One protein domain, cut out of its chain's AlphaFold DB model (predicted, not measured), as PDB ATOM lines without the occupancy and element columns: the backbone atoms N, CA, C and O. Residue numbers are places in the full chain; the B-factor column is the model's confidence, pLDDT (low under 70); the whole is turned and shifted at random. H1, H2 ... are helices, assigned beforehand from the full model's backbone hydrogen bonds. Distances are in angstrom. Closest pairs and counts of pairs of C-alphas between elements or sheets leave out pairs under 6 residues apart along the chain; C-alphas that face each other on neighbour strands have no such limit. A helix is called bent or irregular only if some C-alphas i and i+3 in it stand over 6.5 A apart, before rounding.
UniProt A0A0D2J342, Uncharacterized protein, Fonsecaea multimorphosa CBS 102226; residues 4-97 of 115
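Overview. This is residues 4 to 97 of the 115 residues of an uncharacterized protein of Fonsecaea multimorphosa CBS 102226 (UniProt A0A0D2J342). A long straight helix, H2, makes most of the length of a rod; past Arg 53 of H2 the backbone turns through the small helices H3 and H4, and H5 folds back along H2. Beyond the other end of H2, at the end of an outstretched link, the small helix H1 sits by itself, with no helix touching it. The printed part has 94 residues with five named helices, in the order H1, H2, H3, H4, H5, and no named strand; the class is all helix. It is extended, with a radius of gyration of the C-alphas of 22.7 A, and it spans 70 by 24 by 19 A.

Arrangement. Start at H1, residues 4 to 13, which is apart from H2, residues 24 to 53. At the far end of H2, residues 49 to 53 alone touch H3, residues 58 to 63; the closest C-alphas, of Arg 53 and Gln 61, are 4.4 A apart. H2 and H3 are a helical hairpin, at a shallow tilt of 26 degrees, opposite ways. H3 and H4, residues 67 to 72, touch only at the corner, where the closest C-alphas, of Phe 63 and Met 70, are 5.1 A apart. H5, residues 78 to 97, touches H2 at a shallow tilt of 26 degrees, opposite ways; look for their closest C-alphas at Leu 48 and Gln 83, 5.8 A apart. H4 and H5 only just touch, with 3 pairs of C-alphas within 8 A, through residues 80 to 84 alone of H5; Met 70 and Arg 84 have the closest C-alphas, 6.4 A apart. Helix packing is mostly aligned, but only just: 2 of 3 pairs are at a shallow tilt. In H1, H2 and H4 every O i to N i+4 pair is within hydrogen-bond range; in H5 it is 12 of 16, and in H3 0 of 2, beside 2 of 3 O i to N i+3 pairs.

Along the chain. Find C-alpha 4 at (-61.684, -66.093, 437.947), where H1 begins; it runs 13.9 A to Lys 13. Find C-alpha 24 at (-50.743, -85.154, 427.106); from there H2 runs 43.2 A to Arg 53. H3 goes from Thr 58 to Phe 63, 9.3 A, and H4 from Phe 67 to Arg 72, 8.6 A. H5 runs 28.4 A from Glu 78 to C-alpha 97 at (-52.265, -82.488, 411.569); it is irregular, but only just, with C-alphas 92 and 95 6.7 A apart.

Size, cuts and confidence. The C-alphas of Tyr 14 and Gly 56, the two farthest apart, are 70.3 A from each other. Residues 12 to 17 stand free, and so do residues 20 to 29, of which 24 to 29 belong to H2. The link from H1 to H2 is short, 10 residues, the other three are tight, and no link is long. The printed part has no cut; its mean pLDDT is 90.5, and no printed residue is under 70.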
ATOM      1  N   TYR A   4     -62.744 -65.596 438.831       91.62
ATOM      2  CA  TYR A   4     -61.684 -66.093 437.947       91.62
ATOM      3  C   TYR A   4     -60.593 -65.058 437.653       91.62
ATOM      4  O   TYR A   4     -59.438 -65.447 437.525       91.62
ATOM      5  N   ASP A   5     -60.902 -63.759 437.633       94.25
ATOM      6  CA  ASP A   5     -59.889 -62.721 437.396       94.25
ATOM      7  C   ASP A   5     -58.874 -62.652 438.536       94.25
ATOM      8  O   ASP A   5     -57.671 -62.509 438.309       94.25
ATOM      9  N   LYS A   6     -59.352 -62.803 439.777       93.94
ATOM     10  CA  LYS A   6     -58.475 -62.864 440.948       93.94
ATOM     11  C   LYS A   6     -57.624 -64.131 440.919       93.94
ATOM     12  O   LYS A   6     -56.420 -64.039 441.115       93.94
ATOM     13  N   LEU A   7     -58.222 -65.279 440.587       91.44
ATOM     14  CA  LEU A   7     -57.492 -66.539 440.437       91.44
ATOM     15  C   LEU A   7     -56.402 -66.440 439.358       91.44
ATOM     16  O   LEU A   7     -55.265 -66.816 439.613       91.44
ATOM     17  N   CYS A   8     -56.711 -65.887 438.184       92.81
ATOM     18  CA  CYS A   8     -55.729 -65.651 437.126       92.81
ATOM     19  C   CYS A   8     -54.605 -64.717 437.596       92.81
ATOM     20  O   CYS A   8     -53.433 -65.002 437.354       92.81
ATOM     21  N   SER A   9     -54.945 -63.629 438.296       94.19
ATOM     22  CA  SER A   9     -53.959 -62.706 438.872       94.19
ATOM     23  C   SER A   9     -53.043 -63.410 439.879       94.19
ATOM     24  O   SER A   9     -51.824 -63.255 439.808       94.19
ATOM     25  N   ASP A  10     -53.605 -64.251 440.748       92.69
ATOM     26  CA  ASP A  10     -52.856 -65.029 441.733       92.69
ATOM     27  C   ASP A  10     -51.970 -66.098 441.065       92.69
ATOM     28  O   ASP A  10     -50.829 -66.287 441.479       92.69
ATOM     29  N   MET A  11     -52.432 -66.740 439.986       94.00
ATOM     30  CA  MET A  11     -51.637 -67.700 439.206       94.00
ATOM     31  C   MET A  11     -50.446 -67.039 438.500       94.00
ATOM     32  O   MET A  11     -49.388 -67.650 438.370       94.00
ATOM     33  N   VAL A  12     -50.594 -65.789 438.050       93.56
ATOM     34  CA  VAL A  12     -49.466 -65.007 437.517       93.56
ATOM     35  C   VAL A  12     -48.512 -64.598 438.640       93.56
ATOM     36  O   VAL A  12     -47.299 -64.635 438.452       93.56
ATOM     37  N   LYS A  13     -49.049 -64.206 439.802       95.44
ATOM     38  CA  LYS A  13     -48.270 -63.706 440.941       95.44
ATOM     39  C   LYS A  13     -47.467 -64.799 441.652       95.44
ATOM     40  O   LYS A  13     -46.366 -64.511 442.111       95.44
ATOM     41  N   TYR A  14     -48.001 -66.016 441.732       94.38
ATOM     42  CA  TYR A  14     -47.378 -67.150 442.420       94.38
ATOM     43  C   TYR A  14     -47.309 -68.390 441.505       94.38
ATOM     44  O   TYR A  14     -48.052 -69.362 441.699       94.38
ATOM     45  N   PRO A  15     -46.449 -68.374 440.468       88.12
ATOM     46  CA  PRO A  15     -46.364 -69.441 439.470       88.12
ATOM     47  C   PRO A  15     -45.988 -70.814 440.056       88.12
ATOM     48  O   PRO A  15     -46.313 -71.843 439.468       88.12
ATOM     49  N   GLU A  16     -45.337 -70.861 441.217       91.19
ATOM     50  CA  GLU A  16     -44.972 -72.081 441.939       91.19
ATOM     51  C   GLU A  16     -46.179 -72.863 442.481       91.19
ATOM     52  O   GLU A  16     -46.096 -74.083 442.634       91.19
ATOM     53  N   PHE A  17     -47.312 -72.194 442.721       87.38
ATOM     54  CA  PHE A  17     -48.551 -72.829 443.193       87.38
ATOM     55  C   PHE A  17     -49.510 -73.189 442.053       87.38
ATOM     56  O   PHE A  17     -50.570 -73.776 442.278       87.38
ATOM     57  N   VAL A  18     -49.146 -72.870 440.810       90.81
ATOM     58  CA  VAL A  18     -49.976 -73.129 439.637       90.81
ATOM     59  C   VAL A  18     -49.934 -74.610 439.258       90.81
ATOM     60  O   VAL A  18     -48.949 -75.121 438.723       90.81
ATOM     61  N   ILE A  19     -51.056 -75.304 439.462       86.62
ATOM     62  CA  ILE A  19     -51.238 -76.698 439.040       86.62
ATOM     63  C   ILE A  19     -52.077 -76.729 437.760       86.62
ATOM     64  O   ILE A  19     -53.294 -76.564 437.784       86.62
ATOM     65  N   LEU A  20     -51.422 -76.981 436.624       87.94
ATOM     66  CA  LEU A  20     -52.078 -77.114 435.320       87.94
ATOM     67  C   LEU A  20     -52.002 -78.550 434.802       87.94
ATOM     68  O   LEU A  20     -50.931 -79.159 434.712       87.94
ATOM     69  N   ARG A  21     -53.146 -79.081 434.362       89.00
ATOM     70  CA  ARG A  21     -53.206 -80.373 433.674       89.00
ATOM     71  C   ARG A  21     -52.631 -80.232 432.263       89.00
ATOM     72  O   ARG A  21     -53.144 -79.485 431.444       89.00
ATOM     73  N   LYS A  22     -51.601 -81.017 431.935       84.69
ATOM     74  CA  LYS A  22     -50.901 -80.946 430.633       84.69
ATOM     75  C   LYS A  22     -51.576 -81.711 429.480       84.69
ATOM     76  O   LYS A  22     -50.968 -81.827 428.423       84.69
ATOM     77  N   PHE A  23     -52.764 -82.292 429.692       92.50
ATOM     78  CA  PHE A  23     -53.586 -83.053 428.723       92.50
ATOM     79  C   PHE A  23     -52.838 -83.976 427.729       92.50
ATOM     80  O   PHE A  23     -53.364 -84.295 426.669       92.50
ATOM     81  N   LYS A  24     -51.636 -84.472 428.063       90.38
ATOM     82  CA  LYS A  24     -50.743 -85.154 427.106       90.38
ATOM     83  C   LYS A  24     -51.392 -86.352 426.416       90.38
ATOM     84  O   LYS A  24     -51.326 -86.462 425.201       90.38
ATOM     85  N   ILE A  25     -52.056 -87.217 427.185       93.31
ATOM     86  CA  ILE A  25     -52.750 -88.397 426.645       93.31
ATOM     87  C   ILE A  25     -53.847 -87.980 425.662       93.31
ATOM     88  O   ILE A  25     -53.977 -88.579 424.601       93.31
ATOM     89  N   LEU A  26     -54.621 -86.945 426.001       94.38
ATOM     90  CA  LEU A  26     -55.684 -86.449 425.131       94.38
ATOM     91  C   LEU A  26     -55.104 -85.859 423.839       94.38
ATOM     92  O   LEU A  26     -55.595 -86.168 422.760       94.38
ATOM     93  N   ASN A  27     -54.011 -85.104 423.947       91.25
ATOM     94  CA  ASN A  27     -53.291 -84.555 422.799       91.25
ATOM     95  C   ASN A  27     -52.778 -85.662 421.864       91.25
ATOM     96  O   ASN A  27     -52.980 -85.581 420.658       91.25
ATOM     97  N   TYR A  28     -52.173 -86.724 422.407       92.56
ATOM     98  CA  TYR A  28     -51.712 -87.851 421.592       92.56
ATOM     99  C   TYR A  28     -52.862 -88.622 420.947       92.56
ATOM    100  O   TYR A  28     -52.755 -89.006 419.789       92.56
ATOM    101  N   ARG A  29     -53.983 -88.814 421.650       95.62
ATOM    102  CA  ARG A  29     -55.174 -89.438 421.056       95.62
ATOM    103  C   ARG A  29     -55.731 -88.615 419.901       95.62
ATOM    104  O   ARG A  29     -56.041 -89.185 418.864       95.62
ATOM    105  N   ALA A  30     -55.812 -87.294 420.056       93.44
ATOM    106  CA  ALA A  30     -56.244 -86.403 418.984       93.44
ATOM    107  C   ALA A  30     -55.301 -86.472 417.769       93.44
ATOM    108  O   ALA A  30     -55.770 -86.521 416.636       93.44
ATOM    109  N   LEU A  31     -53.984 -86.536 417.999       93.31
ATOM    110  CA  LEU A  31     -52.993 -86.714 416.935       93.31
ATOM    111  C   LEU A  31     -53.184 -88.045 416.193       93.31
ATOM    112  O   LEU A  31     -53.256 -88.056 414.968       93.31
ATOM    113  N   LEU A  32     -53.293 -89.154 416.933       94.75
ATOM    114  CA  LEU A  32     -53.483 -90.491 416.362       94.75
ATOM    115  C   LEU A  32     -54.792 -90.594 415.573       94.75
ATOM    116  O   LEU A  32     -54.813 -91.208 414.512       94.75
ATOM    117  N   PHE A  33     -55.862 -89.966 416.061       95.44
ATOM    118  CA  PHE A  33     -57.141 -89.900 415.360       95.44
ATOM    119  C   PHE A  33     -57.003 -89.201 414.000       95.44
ATOM    120  O   PHE A  33     -57.384 -89.770 412.981       95.44
ATOM    121  N   LYS A  34     -56.385 -88.013 413.968       94.31
ATOM    122  CA  LYS A  34     -56.151 -87.267 412.719       94.31
ATOM    123  C   LYS A  34     -55.258 -88.034 411.746       94.31
ATOM    124  O   LYS A  34     -55.499 -88.013 410.546       94.31
ATOM    125  N   GLN A  35     -54.241 -88.723 412.262       95.25
ATOM    126  CA  GLN A  35     -53.377 -89.564 411.441       95.25
ATOM    127  C   GLN A  35     -54.163 -90.716 410.807       95.25
ATOM    128  O   GLN A  35     -54.040 -90.927 409.607       95.25
ATOM    129  N   ALA A  36     -54.989 -91.423 411.583       97.00
ATOM    130  CA  ALA A  36     -55.826 -92.501 411.061       97.00
ATOM    131  C   ALA A  36     -56.797 -91.993 409.982       97.00
ATOM    132  O   ALA A  36     -56.897 -92.602 408.920       97.00
ATOM    133  N   GLU A  37     -57.439 -90.846 410.221       97.00
ATOM    134  CA  GLU A  37     -58.325 -90.209 409.245       97.00
ATOM    135  C   GLU A  37     -57.596 -89.864 407.936       97.00
ATOM    136  O   GLU A  37     -58.113 -90.131 406.849       97.00
ATOM    137  N   LEU A  38     -56.392 -89.289 408.019       97.44
ATOM    138  CA  LEU A  38     -55.583 -88.970 406.841       97.44
ATOM    139  C   LEU A  38     -55.124 -90.231 406.102       97.44
ATOM    140  O   LEU A  38     -55.198 -90.257 404.879       97.44
ATOM    141  N   THR A  39     -54.709 -91.280 406.817       97.94
ATOM    142  CA  THR A  39     -54.307 -92.563 406.217       97.94
ATOM    143  C   THR A  39     -55.458 -93.218 405.454       97.94
ATOM    144  O   THR A  39     -55.263 -93.727 404.349       97.94
ATOM    145  N   GLU A  40     -56.671 -93.191 406.006       97.88
ATOM    146  CA  GLU A  40     -57.856 -93.712 405.323       97.88
ATOM    147  C   GLU A  40     -58.164 -92.911 404.050       97.88
ATOM    148  O   GLU A  40     -58.333 -93.488 402.971       97.88
ATOM    149  N   LYS A  41     -58.171 -91.576 404.153       97.44
ATOM    150  CA  LYS A  41     -58.424 -90.686 403.012       97.44
ATOM    151  C   LYS A  41     -57.362 -90.823 401.924       97.44
ATOM    152  O   LYS A  41     -57.711 -90.868 400.749       97.44
ATOM    153  N   GLU A  42     -56.090 -90.940 402.288       97.50
ATOM    154  CA  GLU A  42     -54.988 -91.176 401.351       97.50
ATOM    155  C   GLU A  42     -55.173 -92.499 400.596       97.50
ATOM    156  O   GLU A  42     -55.115 -92.527 399.365       97.50
ATOM    157  N   SER A  43     -55.474 -93.587 401.312       97.88
ATOM    158  CA  SER A  43     -55.744 -94.896 400.705       97.88
ATOM    159  C   SER A  43     -56.917 -94.837 399.717       97.88
ATOM    160  O   SER A  43     -56.842 -95.351 398.591       97.88
ATOM    161  N   ARG A  44     -57.996 -94.138 400.098       96.94
ATOM    162  CA  ARG A  44     -59.151 -93.928 399.223       96.94
ATOM    163  C   ARG A  44     -58.797 -93.066 398.011       96.94
ATOM    164  O   ARG A  44     -59.209 -93.410 396.907       96.94
ATOM    165  N   LEU A  45     -57.995 -92.015 398.178       95.19
ATOM    166  CA  LEU A  45     -57.570 -91.133 397.089       95.19
ATOM    167  C   LEU A  45     -56.733 -91.891 396.058       95.19
ATOM    168  O   LEU A  45     -56.993 -91.781 394.864       95.19
ATOM    169  N   ILE A  46     -55.781 -92.712 396.508       95.69
ATOM    170  CA  ILE A  46     -54.984 -93.573 395.623       95.69
ATOM    171  C   ILE A  46     -55.888 -94.529 394.834       95.69
ATOM    172  O   ILE A  46     -55.637 -94.784 393.654       95.69
ATOM    173  N   SER A  47     -56.941 -95.052 395.466       95.44
ATOM    174  CA  SER A  47     -57.912 -95.925 394.799       95.44
ATOM    175  C   SER A  47     -58.700 -95.170 393.725       95.44
ATOM    176  O   SER A  47     -58.750 -95.632 392.589       95.44
ATOM    177  N   LEU A  48     -59.212 -93.976 394.036       93.12
ATOM    178  CA  LEU A  48     -59.934 -93.131 393.076       93.12
ATOM    179  C   LEU A  48     -59.049 -92.707 391.899       93.12
ATOM    180  O   LEU A  48     -59.456 -92.862 390.757       93.12
ATOM    181  N   ILE A  49     -57.794 -92.312 392.146       92.56
ATOM    182  CA  ILE A  49     -56.820 -92.009 391.081       92.56
ATOM    183  C   ILE A  49     -56.667 -93.194 390.113       92.56
ATOM    184  O   ILE A  49     -56.561 -93.008 388.899       92.56
ATOM    185  N   ARG A  50     -56.635 -94.431 390.631       93.31
ATOM    186  CA  ARG A  50     -56.550 -95.642 389.800       93.31
ATOM    187  C   ARG A  50     -57.845 -95.897 389.032       93.31
ATOM    188  O   ARG A  50     -57.773 -96.288 387.870       93.31
ATOM    189  N   GLU A  51     -58.997 -95.695 389.663       91.88
ATOM    190  CA  GLU A  51     -60.312 -95.824 389.027       91.88
ATOM    191  C   GLU A  51     -60.482 -94.802 387.894       91.88
ATOM    192  O   GLU A  51     -60.861 -95.183 386.789       91.88
ATOM    193  N   ASP A  52     -60.122 -93.539 388.120       90.62
ATOM    194  CA  ASP A  52     -60.201 -92.462 387.130       90.62
ATOM    195  C   ASP A  52     -59.246 -92.695 385.959       90.62
ATOM    196  O   ASP A  52     -59.644 -92.579 384.797       90.62
ATOM    197  N   ARG A  53     -58.016 -93.146 386.235       90.06
ATOM    198  CA  ARG A  53     -57.042 -93.522 385.198       90.06
ATOM    199  C   ARG A  53     -57.529 -94.662 384.304       90.06
ATOM    200  O   ARG A  53     -57.207 -94.682 383.120       90.06
ATOM    201  N   ASN A  54     -58.261 -95.614 384.874       91.19
ATOM    202  CA  ASN A  54     -58.798 -96.770 384.156       91.19
ATOM    203  C   ASN A  54     -60.236 -96.546 383.668       91.19
ATOM    204  O   ASN A  54     -60.853 -97.468 383.133       91.19
ATOM    205  N   SER A  55     -60.790 -95.349 383.869       86.88
ATOM    206  CA  SER A  55     -62.142 -95.029 383.430       86.88
ATOM    207  C   SER A  55     -62.197 -94.944 381.904       86.88
ATOM    208  O   SER A  55     -61.203 -94.638 381.253       86.88
ATOM    209  N   GLY A  56     -63.363 -95.196 381.308       87.00
ATOM    210  CA  GLY A  56     -63.592 -94.930 379.881       87.00
ATOM    211  C   GLY A  56     -63.827 -93.447 379.565       87.00
ATOM    212  O   GLY A  56     -64.173 -93.117 378.436       87.00
ATOM    213  N   ASP A  57     -63.695 -92.574 380.563       86.75
ATOM    214  CA  ASP A  57     -63.997 -91.153 380.481       86.75
ATOM    215  C   ASP A  57     -62.693 -90.359 380.338       86.75
ATOM    216  O   ASP A  57     -61.862 -90.309 381.246       86.75
ATOM    217  N   THR A  58     -62.516 -89.737 379.174       86.75
ATOM    218  CA  THR A  58     -61.312 -88.976 378.825       86.75
ATOM    219  C   THR A  58     -61.037 -87.827 379.795       86.75
ATOM    220  O   THR A  58     -59.877 -87.505 380.035       86.75
ATOM    221  N   GLU A  59     -62.073 -87.200 380.354       86.50
ATOM    222  CA  GLU A  59     -61.915 -86.100 381.307       86.50
ATOM    223  C   GLU A  59     -61.407 -86.633 382.650       86.50
ATOM    224  O   GLU A  59     -60.403 -86.150 383.175       86.50
ATOM    225  N   ARG A  60     -62.023 -87.703 383.162       87.25
ATOM    226  CA  ARG A  60     -61.606 -88.339 384.421       87.25
ATOM    227  C   ARG A  60     -60.193 -88.902 384.346       87.25
ATOM    228  O   ARG A  60     -59.410 -88.727 385.276       87.25
ATOM    229  N   GLN A  61     -59.808 -89.488 383.215       89.94
ATOM    230  CA  GLN A  61     -58.430 -89.933 382.997       89.94
ATOM    231  C   GLN A  61     -57.409 -88.802 383.183       89.94
ATOM    232  O   GLN A  61     -56.306 -89.053 383.672       89.94
ATOM    233  N   GLN A  62     -57.758 -87.557 382.835       88.94
ATOM    234  CA  GLN A  62     -56.866 -86.408 383.018       88.94
ATOM    235  C   GLN A  62     -56.678 -86.035 384.489       88.94
ATOM    236  O   GLN A  62     -55.610 -85.532 384.844       88.94
ATOM    237  N   PHE A  63     -57.645 -86.316 385.366       87.88
ATOM    238  CA  PHE A  63     -57.550 -85.988 386.793       87.88
ATOM    239  C   PHE A  63     -56.431 -86.753 387.507       87.88
ATOM    240  O   PHE A  63     -55.849 -86.250 388.468       87.88
ATOM    241  N   ALA A  64     -56.062 -87.934 387.002       83.25
ATOM    242  CA  ALA A  64     -54.927 -88.703 387.505       83.25
ATOM    243  C   ALA A  64     -53.566 -88.029 387.240       83.25
ATOM    244  O   ALA A  64     -52.576 -88.369 387.890       83.25
ATOM    245  N   PHE A  65     -53.503 -87.087 386.292       86.38
ATOM    246  CA  PHE A  65     -52.263 -86.441 385.855       86.38
ATOM    247  C   PHE A  65     -52.254 -84.921 386.073       86.38
ATOM    248  O   PHE A  65     -51.178 -84.331 386.143       86.38
ATOM    249  N   SER A  66     -53.424 -84.281 386.175       87.69
ATOM    250  CA  SER A  66     -53.561 -82.826 386.262       87.69
ATOM    251  C   SER A  66     -54.594 -82.398 387.304       87.69
ATOM    252  O   SER A  66     -55.803 -82.557 387.124       87.69
ATOM    253  N   PHE A  67     -54.112 -81.757 388.372       85.69
ATOM    254  CA  PHE A  67     -54.977 -81.098 389.354       85.69
ATOM    255  C   PHE A  67     -55.701 -79.875 388.775       85.69
ATOM    256  O   PHE A  67     -56.814 -79.586 389.197       85.69
ATOM    257  N   ASP A  68     -55.117 -79.173 387.795       88.12
ATOM    258  CA  ASP A  68     -55.794 -78.047 387.131       88.12
ATOM    259  C   ASP A  68     -57.034 -78.531 386.361       88.12
ATOM    260  O   ASP A  68     -58.101 -77.933 386.486       88.12
ATOM    261  N   ALA A  69     -56.932 -79.676 385.674       85.88
ATOM    262  CA  ALA A  69     -58.072 -80.306 385.000       85.88
ATOM    263  C   ALA A  69     -59.176 -80.693 385.999       85.88
ATOM    264  O   ALA A  69     -60.349 -80.407 385.775       85.88
ATOM    265  N   MET A  70     -58.795 -81.265 387.144       86.50
ATOM    266  CA  MET A  70     -59.729 -81.629 388.215       86.50
ATOM    267  C   MET A  70     -60.435 -80.409 388.831       86.50
ATOM    268  O   MET A  70     -61.627 -80.462 389.128       86.50
ATOM    269  N   LEU A  71     -59.719 -79.298 389.025       85.12
ATOM    270  CA  LEU A  71     -60.272 -78.080 389.626       85.12
ATOM    271  C   LEU A  71     -61.171 -77.294 388.667       85.12
ATOM    272  O   LEU A  71     -62.131 -76.670 389.116       85.12
ATOM    273  N   ARG A  72     -60.870 -77.311 387.365       84.94
ATOM    274  CA  ARG A  72     -61.645 -76.605 386.329       84.94
ATOM    275  C   ARG A  72     -62.797 -77.422 385.757       84.94
ATOM    276  O   ARG A  72     -63.630 -76.857 385.054       84.94
ATOM    277  N   SER A  73     -62.839 -78.719 386.048       81.75
ATOM    278  CA  SER A  73     -63.917 -79.612 385.644       81.75
ATOM    279  C   SER A  73     -65.285 -79.070 386.079       81.75
ATOM    280  O   SER A  73     -65.556 -78.865 387.268       81.75
ATOM    281  N   THR A  74     -66.162 -78.870 385.095       79.12
ATOM    282  CA  THR A  74     -67.598 -78.607 385.291       79.12
ATOM    283  C   THR A  74     -68.415 -79.898 385.299       79.12
ATOM    284  O   THR A  74     -69.642 -79.856 385.360       79.12
ATOM    285  N   SER A  75     -67.743 -81.042 385.174       78.19
ATOM    286  CA  SER A  75     -68.349 -82.361 385.132       78.19
ATOM    287  C   SER A  75     -68.855 -82.744 386.507       78.19
ATOM    288  O   SER A  75     -68.105 -82.879 387.474       78.19
ATOM    289  N   ASP A  76     -70.172 -82.899 386.573       75.50
ATOM    290  CA  ASP A  76     -70.897 -83.145 387.811       75.50
ATOM    291  C   ASP A  76     -71.226 -84.633 388.005       75.50
ATOM    292  O   ASP A  76     -72.066 -84.990 388.833       75.50
ATOM    293  N   THR A  77     -70.562 -85.507 387.241       79.25
ATOM    294  CA  THR A  77     -70.708 -86.954 387.404       79.25
ATOM    295  C   THR A  77     -70.149 -87.393 388.754       79.25
ATOM    296  O   THR A  77     -69.152 -86.856 389.239       79.25
ATOM    297  N   GLU A  78     -70.780 -88.401 389.354       76.19
ATOM    298  CA  GLU A  78     -70.393 -88.923 390.670       76.19
ATOM    299  C   GLU A  78     -68.904 -89.313 390.724       76.19
ATOM    300  O   GLU A  78     -68.197 -89.000 391.680       76.19
ATOM    301  N   GLY A  79     -68.398 -89.927 389.649       75.31
ATOM    302  CA  GLY A  79     -66.988 -90.295 389.527       75.31
ATOM    303  C   GLY A  79     -66.056 -89.084 389.486       75.31
ATOM    304  O   GLY A  79     -65.044 -89.077 390.181       75.31
ATOM    305  N   SER A  80     -66.420 -88.040 388.735       74.94
ATOM    306  CA  SER A  80     -65.624 -86.812 388.629       74.94
ATOM    307  C   SER A  80     -65.552 -86.021 389.937       74.94
ATOM    308  O   SER A  80     -64.552 -85.354 390.210       74.94
ATOM    309  N   LYS A  81     -66.600 -86.089 390.764       86.38
ATOM    310  CA  LYS A  81     -66.648 -85.408 392.063       86.38
ATOM    311  C   LYS A  81     -65.825 -86.114 393.128       86.38
ATOM    312  O   LYS A  81     -65.137 -85.440 393.891       86.38
ATOM    313  N   ALA A  82     -65.854 -87.446 393.148       90.56
ATOM    314  CA  ALA A  82     -65.290 -88.239 394.234       90.56
ATOM    315  C   ALA A  82     -63.812 -87.917 394.521       90.56
ATOM    316  O   ALA A  82     -63.443 -87.678 395.673       90.56
ATOM    317  N   GLN A  83     -62.957 -87.874 393.491       90.44
ATOM    318  CA  GLN A  83     -61.532 -87.574 393.674       90.44
ATOM    319  C   GLN A  83     -61.315 -86.127 394.144       90.44
ATOM    320  O   GLN A  83     -60.508 -85.876 395.044       90.44
ATOM    321  N   ARG A  84     -62.057 -85.177 393.561       89.94
ATOM    322  CA  ARG A  84     -61.963 -83.743 393.868       89.94
ATOM    323  C   ARG A  84     -62.386 -83.436 395.300       89.94
ATOM    324  O   ARG A  84     -61.660 -82.749 396.015       89.94
ATOM    325  N   GLU A  85     -63.540 -83.937 395.717       92.50
ATOM    326  CA  GLU A  85     -64.086 -83.724 397.059       92.50
ATOM    327  C   GLU A  85     -63.191 -84.356 398.122       92.50
ATOM    328  O   GLU A  85     -62.851 -83.709 399.112       92.50
ATOM    329  N   LEU A  86     -62.696 -85.571 397.872       94.69
ATOM    330  CA  LEU A  86     -61.763 -86.218 398.789       94.69
ATOM    331  C   LEU A  86     -60.453 -85.433 398.928       94.69
ATOM    332  O   LEU A  86     -59.928 -85.301 400.034       94.69
ATOM    333  N   MET A  87     -59.931 -84.879 397.831       93.25
ATOM    334  CA  MET A  87     -58.746 -84.024 397.877       93.25
ATOM    335  C   MET A  87     -59.005 -82.741 398.684       93.25
ATOM    336  O   MET A  87     -58.155 -82.328 399.472       93.25
ATOM    337  N   GLN A  88     -60.183 -82.125 398.544       92.62
ATOM    338  CA  GLN A  88     -60.580 -80.963 399.349       92.62
ATOM    339  C   GLN A  88     -60.679 -81.305 400.841       92.62
ATOM    340  O   GLN A  88     -60.184 -80.549 401.679       92.62
ATOM    341  N   ASP A  89     -61.247 -82.463 401.178       94.88
ATOM    342  CA  ASP A  89     -61.317 -82.951 402.555       94.88
ATOM    343  C   ASP A  89     -59.925 -83.200 403.150       94.88
ATOM    344  O   ASP A  89     -59.663 -82.810 404.292       94.88
ATOM    345  N   ILE A  90     -59.002 -83.791 402.384       95.56
ATOM    346  CA  ILE A  90     -57.601 -83.945 402.804       95.56
ATOM    347  C   ILE A  90     -56.975 -82.571 403.049       95.56
ATOM    348  O   ILE A  90     -56.387 -82.352 404.108       95.56
ATOM    349  N   CYS A  91     -57.146 -81.620 402.129       93.62
ATOM    350  CA  CYS A  91     -56.642 -80.253 402.280       93.62
ATOM    351  C   CYS A  91     -57.227 -79.521 403.498       93.62
ATOM    352  O   CYS A  91     -56.571 -78.627 404.033       93.62
ATOM    353  N   ARG A  92     -58.421 -79.902 403.974       93.81
ATOM    354  CA  ARG A  92     -59.010 -79.376 405.214       93.81
ATOM    355  C   ARG A  92     -58.356 -79.965 406.466       93.81
ATOM    356  O   ARG A  92     -58.070 -79.225 407.402       93.81
ATOM    357  N   VAL A  93     -58.114 -81.277 406.496       92.62
ATOM    358  CA  VAL A  93     -57.602 -81.988 407.689       92.62
ATOM    359  C   VAL A  93     -56.078 -81.885 407.818       92.62
ATOM    360  O   VAL A  93     -55.533 -81.817 408.921       92.62
ATOM    361  N   LEU A  94     -55.359 -81.848 406.697       93.94
ATOM    362  CA  LEU A  94     -53.900 -81.887 406.672       93.94
ATOM    363  C   LEU A  94     -53.230 -80.730 407.444       93.94
ATOM    364  O   LEU A  94     -52.274 -81.015 408.172       93.94
ATOM    365  N   PRO A  95     -53.692 -79.463 407.382       92.75
ATOM    366  CA  PRO A  95     -53.116 -78.370 408.173       92.75
ATOM    367  C   PRO A  95     -53.221 -78.611 409.683       92.75
ATOM    368  O   PRO A  95     -52.274 -78.367 410.432       92.75
ATOM    369  N   GLU A  96     -54.352 -79.155 410.128       87.88
ATOM    370  CA  GLU A  96     -54.617 -79.461 411.530       87.88
ATOM    371  C   GLU A  96     -53.751 -80.595 412.095       87.88
ATOM    372  O   GLU A  96     -53.549 -80.681 413.311       87.88
ATOM    373  N   TYR A  97     -53.276 -81.490 411.234       90.19
ATOM    374  CA  TYR A  97     -52.265 -82.488 411.569       90.19
ATOM    375  C   TYR A  97     -50.855 -81.886 411.481       90.19
ATOM    376  O   TYR A  97     -50.054 -82.014 412.407       90.19
TER     377      TYR A  97